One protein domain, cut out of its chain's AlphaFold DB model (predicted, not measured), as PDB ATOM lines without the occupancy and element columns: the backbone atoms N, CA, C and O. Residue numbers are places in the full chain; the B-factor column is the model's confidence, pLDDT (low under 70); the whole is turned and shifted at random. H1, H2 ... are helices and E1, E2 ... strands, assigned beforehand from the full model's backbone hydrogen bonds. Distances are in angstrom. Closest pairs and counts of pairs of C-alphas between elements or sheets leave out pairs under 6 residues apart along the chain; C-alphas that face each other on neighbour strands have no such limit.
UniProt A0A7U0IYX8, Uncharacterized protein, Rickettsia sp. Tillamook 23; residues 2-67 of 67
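This is residues 2 to 67 of the 67 residues of an uncharacterized protein of Rickettsia sp. Tillamook 23 (UniProt A0A7U0IYX8). This model has little regular structure: a small three-strand sheet with one short helix, H1, off it, while residues 21 to 26 and 56 to 63 stick out as loops. The 66 printed residues run E1, E2, H1, E3; the sheet order is E1 E2 E3, antiparallel. The class is mixed, with only 19 residues in named elements; the whole is loose and flat, radius of gyration of the C-alphas 14.2 A, spans 39 by 36 by 17 A.

Find C-alpha 13 at (82.251, 33.932, 30.812), where E1, residues 13 to 17, begins its 13.2 A. E2, residues 29 to 34, covers 15.1 A; H1 is residues 38 to 42, 6.1 A; E3, residues 50 to 52, 6.4 A, ends at (84.443, 34.391, 40.019).

Look at hairpin E1 and E2, antiparallel at 135 degrees: N 14 and O 32 are 2.9 A apart, within hydrogen-bond range. E2 and E3 are antiparallel at 136 degrees, N 33 and O 51 at 2.9 A, also within range. H1, its O i to N i+4 pair within range, is not on the sheet and is apart from E1.

The C-alphas of Val 2 and Asn 60, the two farthest apart, are 45.6 A apart. The printed part has no cut; E1 to E2 is a long link. The pLDDT is under 70 at residues 2 to 5, 20 to 28 and 56 to 67.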
ATOM      1  N   VAL A   2      80.731  53.385  17.543       41.81
ATOM      2  CA  VAL A   2      79.489  52.684  17.903       41.81
ATOM      3  C   VAL A   2      79.757  51.930  19.199       41.81
ATOM      4  O   VAL A   2      80.638  51.073  19.229       41.81
ATOM      5  N   GLU A   3      79.050  52.288  20.269       49.03
ATOM      6  CA  GLU A   3      79.033  51.515  21.510       49.03
ATOM      7  C   GLU A   3      78.463  50.132  21.181       49.03
ATOM      8  O   GLU A   3      77.267  49.973  20.929       49.03
ATOM      9  N   GLN A   4      79.331  49.125  21.099       48.28
ATOM     10  CA  GLN A   4      78.872  47.747  21.041       48.28
ATOM     11  C   GLN A   4      78.296  47.413  22.411       48.28
ATOM     12  O   GLN A   4      79.026  47.233  23.384       48.28
ATOM     13  N   LYS A   5      76.967  47.382  22.485       63.19
ATOM     14  CA  LYS A   5      76.249  46.900  23.657       63.19
ATOM     15  C   LYS A   5      76.476  45.398  23.751       63.19
ATOM     16  O   LYS A   5      75.863  44.630  23.012       63.19
ATOM     17  N   GLU A   6      77.386  44.991  24.623       72.81
ATOM     18  CA  GLU A   6      77.621  43.577  24.895       72.81
ATOM     19  C   GLU A   6      76.336  42.964  25.469       72.81
ATOM     20  O   GLU A   6      75.837  43.384  26.516       72.81
ATOM     21  N   ILE A   7      75.757  42.000  24.752       86.19
ATOM     22  CA  ILE A   7      74.597  41.252  25.234       86.19
ATOM     23  C   ILE A   7      75.123  40.190  26.203       86.19
ATOM     24  O   ILE A   7      75.778  39.226  25.799       86.19
ATOM     25  N   LEU A   8      74.851  40.380  27.493       93.38
ATOM     26  CA  LEU A   8      75.198  39.399  28.514       93.38
ATOM     27  C   LEU A   8      74.309  38.160  28.374       93.38
ATOM     28  O   LEU A   8      73.084  38.257  28.280       93.38
ATOM     29  N   THR A   9      74.938  36.989  28.398       95.81
ATOM     30  CA  THR A   9      74.255  35.694  28.330       95.81
ATOM     31  C   THR A   9      74.418  34.958  29.652       95.81
ATOM     32  O   THR A   9      75.522  34.902  30.204       95.81
ATOM     33  N   ARG A  10      73.336  34.362  30.167       95.88
ATOM     34  CA  ARG A  10      73.405  33.494  31.354       95.88
ATOM     35  C   ARG A  10      74.419  32.372  31.123       95.88
ATOM     36  O   ARG A  10      74.370  31.688  30.107       95.88
ATOM     37  N   GLY A  11      75.317  32.159  32.084       95.25
ATOM     38  CA  GLY A  11      76.387  31.166  31.974       95.25
ATOM     39  C   GLY A  11      77.578  31.604  31.114       95.25
ATOM     40  O   GLY A  11      78.586  30.901  31.092       95.25
ATOM     41  N   GLY A  12      77.505  32.757  30.438       95.31
ATOM     42  CA  GLY A  12      78.632  33.314  29.696       95.31
ATOM     43  C   GLY A  12      79.789  33.697  30.622       95.31
ATOM     44  O   GLY A  12      79.572  34.068  31.781       95.31
ATOM     45  N   ILE A  13      81.015  33.592  30.100       94.19
ATOM     46  CA  ILE A  13      82.251  33.932  30.812       94.19
ATOM     47  C   ILE A  13      82.733  35.307  30.352       94.19
ATOM     48  O   ILE A  13      82.980  35.506  29.165       94.19
ATOM     49  N   TYR A  14      82.916  36.227  31.298       93.12
ATOM     50  CA  TYR A  14      83.326  37.611  31.044       93.12
ATOM     51  C   TYR A  14      84.469  38.017  31.974       93.12
ATOM     52  O   TYR A  14      84.668  37.407  33.022       93.12
ATOM     53  N   LEU A  15      85.223  39.059  31.619       90.62
ATOM     54  CA  LEU A  15      86.208  39.660  32.521       90.62
ATOM     55  C   LEU A  15      85.541  40.748  33.363       90.62
ATOM     56  O   LEU A  15      85.000  41.709  32.826       90.62
ATOM     57  N   ALA A  16      85.626  40.626  34.686       88.12
ATOM     58  CA  ALA A  16      85.136  41.632  35.620       88.12
ATOM     59  C   ALA A  16      86.276  42.157  36.495       88.12
ATOM     60  O   ALA A  16      87.133  41.398  36.951       88.12
ATOM     61  N   ARG A  17      86.267  43.462  36.766       86.88
ATOM     62  CA  ARG A  17      87.129  44.077  37.781       86.88
ATOM     63  C   ARG A  17      86.452  43.920  39.142       86.88
ATOM     64  O   ARG A  17      85.403  44.520  39.357       86.88
ATOM     65  N   LEU A  18      87.026  43.102  40.025       81.06
ATOM     66  CA  LEU A  18      86.415  42.739  41.316       81.06
ATOM     67  C   LEU A  18      87.047  43.441  42.523       81.06
ATOM     68  O   LEU A  18      86.726  43.119  43.665       81.06
ATOM     69  N   ASP A  19      87.961  44.373  42.287       73.50
ATOM     70  CA  ASP A  19      88.745  44.985  43.356       73.50
ATOM     71  C   ASP A  19      88.026  46.162  44.001       73.50
ATOM     72  O   ASP A  19      87.345  46.930  43.309       73.50
ATOM     73  N   PRO A  20      88.200  46.352  45.320       59.84
ATOM     74  CA  PRO A  20      87.750  47.567  45.968       59.84
ATOM     75  C   PRO A  20      88.485  48.772  45.368       59.84
ATOM     76  O   PRO A  20      89.677  48.712  45.080       59.84
ATOM     77  N   ALA A  21      87.801  49.912  45.256       55.75
ATOM     78  CA  ALA A  21      88.382  51.183  44.812       55.75
ATOM     79  C   ALA A  21      89.371  51.803  45.835       55.75
ATOM     80  O   ALA A  21      89.466  53.024  45.955       55.75
ATOM     81  N   LYS A  22      90.077  50.989  46.635       57.62
ATOM     82  CA  LYS A  22      91.117  51.464  47.552       57.62
ATOM     83  C   LYS A  22      92.438  51.585  46.796       57.62
ATOM     84  O   LYS A  22      92.874  50.665  46.118       57.62
ATOM     85  N   ILE A  23      93.070  52.741  46.975       53.09
ATOM     86  CA  ILE A  23      94.103  53.372  46.135       53.09
ATOM     87  C   ILE A  23      95.422  52.571  45.987       53.09
ATOM     88  O   ILE A  23      96.325  53.031  45.306       53.09
ATOM     89  N   ASN A  24      95.556  51.362  46.546       52.31
ATOM     90  CA  ASN A  24      96.839  50.643  46.575       52.31
ATOM     91  C   ASN A  24      96.771  49.111  46.409       52.31
ATOM     92  O   ASN A  24      97.770  48.435  46.652       52.31
ATOM     93  N   GLU A  25      95.640  48.540  45.989       51.12
ATOM     94  CA  GLU A  25      95.571  47.111  45.650       51.12
ATOM     95  C   GLU A  25      95.583  46.920  44.129       51.12
ATOM     96  O   GLU A  25      94.787  47.519  43.408       51.12
ATOM     97  N   VAL A  26      96.508  46.092  43.624       53.41
ATOM     98  CA  VAL A  26      96.555  45.731  42.199       53.41
ATOM     99  C   VAL A  26      95.253  45.039  41.836       53.41
ATOM    100  O   VAL A  26      94.926  43.983  42.384       53.41
ATOM    101  N   GLY A  27      94.542  45.648  40.891       57.53
ATOM    102  CA  GLY A  27      93.228  45.202  40.501       57.53
ATOM    103  C   GLY A  27      93.240  43.813  39.849       57.53
ATOM    104  O   GLY A  27      93.678  43.662  38.709       57.53
ATOM    105  N   LYS A  28      92.762  42.784  40.547       69.81
ATOM    106  CA  LYS A  28      92.407  41.474  40.012       69.81
ATOM    107  C   LYS A  28      91.156  41.586  39.127       69.81
ATOM    108  O   LYS A  28      90.045  41.221  39.521       69.81
ATOM    109  N   ILE A  29      91.370  41.987  37.872       85.50
ATOM    110  CA  ILE A  29      90.479  41.593  36.772       85.50
ATOM    111  C   ILE A  29      90.445  40.062  36.738       85.50
ATOM    112  O   ILE A  29      91.493  39.411  36.697       85.50
ATOM    113  N   ARG A  30      89.248  39.478  36.800       84.06
ATOM    114  CA  ARG A  30      89.051  38.027  36.862       84.06
ATOM    115  C   ARG A  30      87.991  37.572  35.864       84.06
ATOM    116  O   ARG A  30      87.018  38.298  35.662       84.06
ATOM    117  N   PRO A  31      88.144  36.374  35.275       91.12
ATOM    118  CA  PRO A  31      87.046  35.729  34.575       91.12
ATOM    119  C   PRO A  31      85.917  35.405  35.559       91.12
ATOM    120  O   PRO A  31      86.176  34.987  36.689       91.12
ATOM    121  N   VAL A  32      84.670  35.608  35.145       91.44
ATOM    122  CA  VAL A  32      83.466  35.376  35.951       91.44
ATOM    123  C   VAL A  32      82.362  34.757  35.100       91.44
ATOM    124  O   VAL A  32      82.272  35.053  33.911       91.44
ATOM    125  N   ILE A  33      81.509  33.931  35.706       95.12
ATOM    126  CA  ILE A  33      80.289  33.393  35.084       95.12
ATOM    127  C   ILE A  33      79.091  34.253  35.489       95.12
ATOM    128  O   ILE A  33      78.938  34.548  36.675       95.12
ATOM    129  N   ILE A  34      78.215  34.603  34.542       95.56
ATOM    130  CA  ILE A  34      76.947  35.296  34.832       95.56
ATOM    131  C   ILE A  34      75.894  34.317  35.359       95.56
ATOM    132  O   ILE A  34      75.583  33.319  34.706       95.56
ATOM    133  N   LEU A  35      75.307  34.631  36.515       95.94
ATOM    134  CA  LEU A  35      74.349  33.760  37.206       95.94
ATOM    135  C   LEU A  35      72.883  34.192  37.059       95.94
ATOM    136  O   LEU A  35      71.994  33.366  37.274       95.94
ATOM    137  N   ASN A  36      72.612  35.451  36.692       94.31
ATOM    138  CA  ASN A  36      71.247  35.947  36.473       94.31
ATOM    139  C   ASN A  36      70.479  35.064  35.476       94.31
ATOM    140  O   ASN A  36      71.054  34.515  34.535       94.31
ATOM    141  N   SER A  37      69.155  34.975  35.634       96.12
ATOM    142  CA  SER A  37      68.304  34.435  34.571       96.12
ATOM    143  C   SER A  37      68.407  35.308  33.316       96.12
ATOM    144  O   SER A  37      68.598  36.520  33.418       96.12
ATOM    145  N   GLN A  38      68.242  34.709  32.132       95.44
ATOM    146  CA  GLN A  38      68.301  35.468  30.878       95.44
ATOM    147  C   GLN A  38      67.232  36.570  30.844       95.44
ATOM    148  O   GLN A  38      67.546  37.704  30.525       95.44
ATOM    149  N   THR A  39      66.020  36.288  31.335       96.25
ATOM    150  CA  THR A  39      64.931  37.274  31.447       96.25
ATOM    151  C   THR A  39      65.316  38.519  32.254       96.25
ATOM    152  O   THR A  39      64.878  39.618  31.932       96.25
ATOM    153  N   ILE A  40      66.131  38.368  33.308       94.62
ATOM    154  CA  ILE A  40      66.635  39.511  34.079       94.62
ATOM    155  C   ILE A  40      67.733  40.241  33.300       94.62
ATOM    156  O   ILE A  40      67.788  41.459  33.369       94.62
ATOM    157  N   LEU A  41      68.595  39.539  32.562       94.50
ATOM    158  CA  LEU A  41      69.634  40.167  31.733       94.50
ATOM    159  C   LEU A  41      69.042  40.976  30.575       94.50
ATOM    160  O   LEU A  41      69.531  42.066  30.281       94.50
ATOM    161  N   ASP A  42      67.963  40.480  29.972       94.12
ATOM    162  CA  ASP A  42      67.282  41.122  28.846       94.12
ATOM    163  C   ASP A  42      66.668  42.483  29.233       94.12
ATOM    164  O   ASP A  42      66.482  43.344  28.372       94.12
ATOM    165  N   SER A  43      66.415  42.724  30.530       93.75
ATOM    166  CA  SER A  43      65.968  44.026  31.051       93.75
ATOM    167  C   SER A  43      67.108  44.993  31.398       93.75
ATOM    168  O   SER A  43      66.839  46.121  31.806       93.75
ATOM    169  N   ILE A  44      68.369  44.591  31.178       91.69
ATOM    170  CA  ILE A  44      69.588  45.389  31.403       91.69
ATOM    171  C   ILE A  44      69.648  45.878  32.860       91.69
ATOM    172  O   ILE A  44      69.535  47.073  33.147       91.69
ATOM    173  N   PRO A  45      69.786  44.949  33.817       91.88
ATOM    174  CA  PRO A  45      69.687  45.277  35.222       91.88
ATOM    175  C   PRO A  45      70.944  46.051  35.652       91.88
ATOM    176  O   PRO A  45      72.045  45.768  35.174       91.88
ATOM    177  N   PRO A  46      70.830  46.986  36.610       90.62
ATOM    178  CA  PRO A  46      71.990  47.717  37.121       90.62
ATOM    179  C   PRO A  46      72.936  46.834  37.955       90.62
ATOM    180  O   PRO A  46      74.046  47.253  38.275       90.62
ATOM    181  N   ILE A  47      72.497  45.629  38.341       90.44
ATOM    182  CA  ILE A  47      73.238  44.688  39.184       90.44
ATOM    183  C   ILE A  47      73.261  43.316  38.507       90.44
ATOM    184  O   ILE A  47      72.227  42.793  38.085       90.44
ATOM    185  N   ILE A  48      74.448  42.712  38.468       92.12
ATOM    186  CA  ILE A  48      74.692  41.389  37.898       92.12
ATOM    187  C   ILE A  48      75.277  40.478  38.983       92.12
ATOM    188  O   ILE A  48      76.268  40.815  39.627       92.12
ATOM    189  N   PHE A  49      74.660  39.317  39.177       93.12
ATOM    190  CA  PHE A  49      75.168  38.224  39.997       93.12
ATOM    191  C   PHE A  49      76.192  37.418  39.205       93.12
ATOM    192  O   PHE A  49      75.938  36.988  38.077       93.12
ATOM    193  N   ILE A  50      77.346  37.182  39.825       92.12
ATOM    194  CA  ILE A  50      78.480  36.523  39.185       92.12
ATOM    195  C   ILE A  50      79.107  35.446  40.073       92.12
ATOM    196  O   ILE A  50      79.056  35.529  41.300       92.12
ATOM    197  N   CYS A  51      79.764  34.471  39.447       90.69
ATOM    198  CA  CYS A  51      80.672  33.534  40.107       90.69
ATOM    199  C   CYS A  51      82.106  33.760  39.595       90.69
ATOM    200  O   CYS A  51      82.360  33.512  38.413       90.69
ATOM    201  N   PRO A  52      83.050  34.241  40.427       87.62
ATOM    202  CA  PRO A  52      84.443  34.391  40.019       87.62
ATOM    203  C   PRO A  52      85.116  33.049  39.729       87.62
ATOM    204  O   PRO A  52      85.044  32.119  40.530       87.62
ATOM    205  N   LEU A  53      85.837  32.978  38.613       86.00
ATOM    206  CA  LEU A  53      86.656  31.832  38.240       86.00
ATOM    207  C   LEU A  53      88.099  32.032  38.720       86.00
ATOM    208  O   LEU A  53      88.689  33.110  38.604       86.00
ATOM    209  N   ALA A  54      88.684  30.963  39.251       77.81
ATOM    210  CA  ALA A  54      90.078  30.912  39.666       77.81
ATOM    211  C   ALA A  54      90.779  29.740  38.971       77.81
ATOM    212  O   ALA A  54      90.240  28.640  38.918       77.81
ATOM    213  N   ALA A  55      91.994  29.973  38.466       74.12
ATOM    214  CA  ALA A  55      92.800  28.933  37.820       74.12
ATOM    215  C   ALA A  55      93.316  27.874  38.814       74.12
ATOM    216  O   ALA A  55      93.538  26.729  38.439       74.12
ATOM    217  N   ASN A  56      93.469  28.252  40.089       68.88
ATOM    218  CA  ASN A  56      93.944  27.376  41.152       68.88
ATOM    219  C   ASN A  56      92.846  27.206  42.204       68.88
ATOM    220  O   ASN A  56      92.385  28.187  42.790       68.88
ATOM    221  N   HIS A  57      92.467  25.961  42.472       60.44
ATOM    222  CA  HIS A  57      91.548  25.600  43.544       60.44
ATOM    223  C   HIS A  57      92.344  25.032  44.724       60.44
ATOM    224  O   HIS A  57      93.013  24.007  44.600       60.44
ATOM    225  N   ASN A  58      92.275  25.692  45.880       56.78
ATOM    226  CA  ASN A  58      92.740  25.103  47.131       56.78
ATOM    227  C   ASN A  58      91.606  24.190  47.630       56.78
ATOM    228  O   ASN A  58      90.518  24.699  47.891       56.78
ATOM    229  N   ARG A  59      91.829  22.868  47.747       54.25
ATOM    230  CA  ARG A  59      90.781  21.849  48.042       54.25
ATOM    231  C   ARG A  59      89.940  22.105  49.303       54.25
ATOM    232  O   ARG A  59      88.956  21.415  49.527       54.25
ATOM    233  N   ASN A  60      90.335  23.069  50.129       52.09
ATOM    234  CA  ASN A  60      89.660  23.446  51.367       52.09
ATOM    235  C   ASN A  60      88.574  24.531  51.193       52.09
ATOM    236  O   ASN A  60      87.919  24.896  52.162       52.09
ATOM    237  N   LEU A  61      88.381  25.075  49.986       45.88
ATOM    238  CA  LEU A  61      87.393  26.125  49.723       45.88
ATOM    239  C   LEU A  61      86.281  25.607  48.813       45.88
ATOM    240  O   LEU A  61      86.411  25.603  47.596       45.88
ATOM    241  N   ALA A  62      85.219  25.154  49.481       41.94
ATOM    242  CA  ALA A  62      83.826  25.033  49.057       41.94
ATOM    243  C   ALA A  62      83.544  24.994  47.544       41.94
ATOM    244  O   ALA A  62      83.646  25.983  46.818       41.94
ATOM    245  N   ILE A  63      83.036  23.845  47.109       44.81
ATOM    246  CA  ILE A  63      82.194  23.737  45.925       44.81
ATOM    247  C   ILE A  63      80.962  24.629  46.171       44.81
ATOM    248  O   ILE A  63      80.125  24.301  47.009       44.81
ATOM    249  N   PHE A  64      80.835  25.752  45.463       48.47
ATOM    250  CA  PHE A  64      79.587  26.519  45.433       48.47
ATOM    251  C   PHE A  64      78.640  25.861  44.426       48.47
ATOM    252  O   PHE A  64      78.531  26.292  43.280       48.47
ATOM    253  N   ILE A  65      77.978  24.777  44.844       39.69
ATOM    254  CA  ILE A  65      76.792  24.286  44.139       39.69
ATOM    255  C   ILE A  65      75.672  25.274  44.462       39.69
ATOM    256  O   ILE A  65      75.153  25.288  45.576       39.69
ATOM    257  N   LEU A  66      75.328  26.125  43.499       38.75
ATOM    258  CA  LEU A  66      74.051  26.828  43.516       38.75
ATOM    259  C   LEU A  66      72.988  25.785  43.149       38.75
ATOM    260  O   LEU A  66      72.828  25.473  41.970       38.75
ATOM    261  N   ASN A  67      72.375  25.176  44.171       35.25
ATOM    262  CA  ASN A  67      71.146  24.387  44.020       35.25
ATOM    263  C   ASN A  67      69.965  25.319  43.747       35.25
ATOM    264  O   ASN A  67      69.907  26.383  44.408       35.25
TER     265      ASN A  67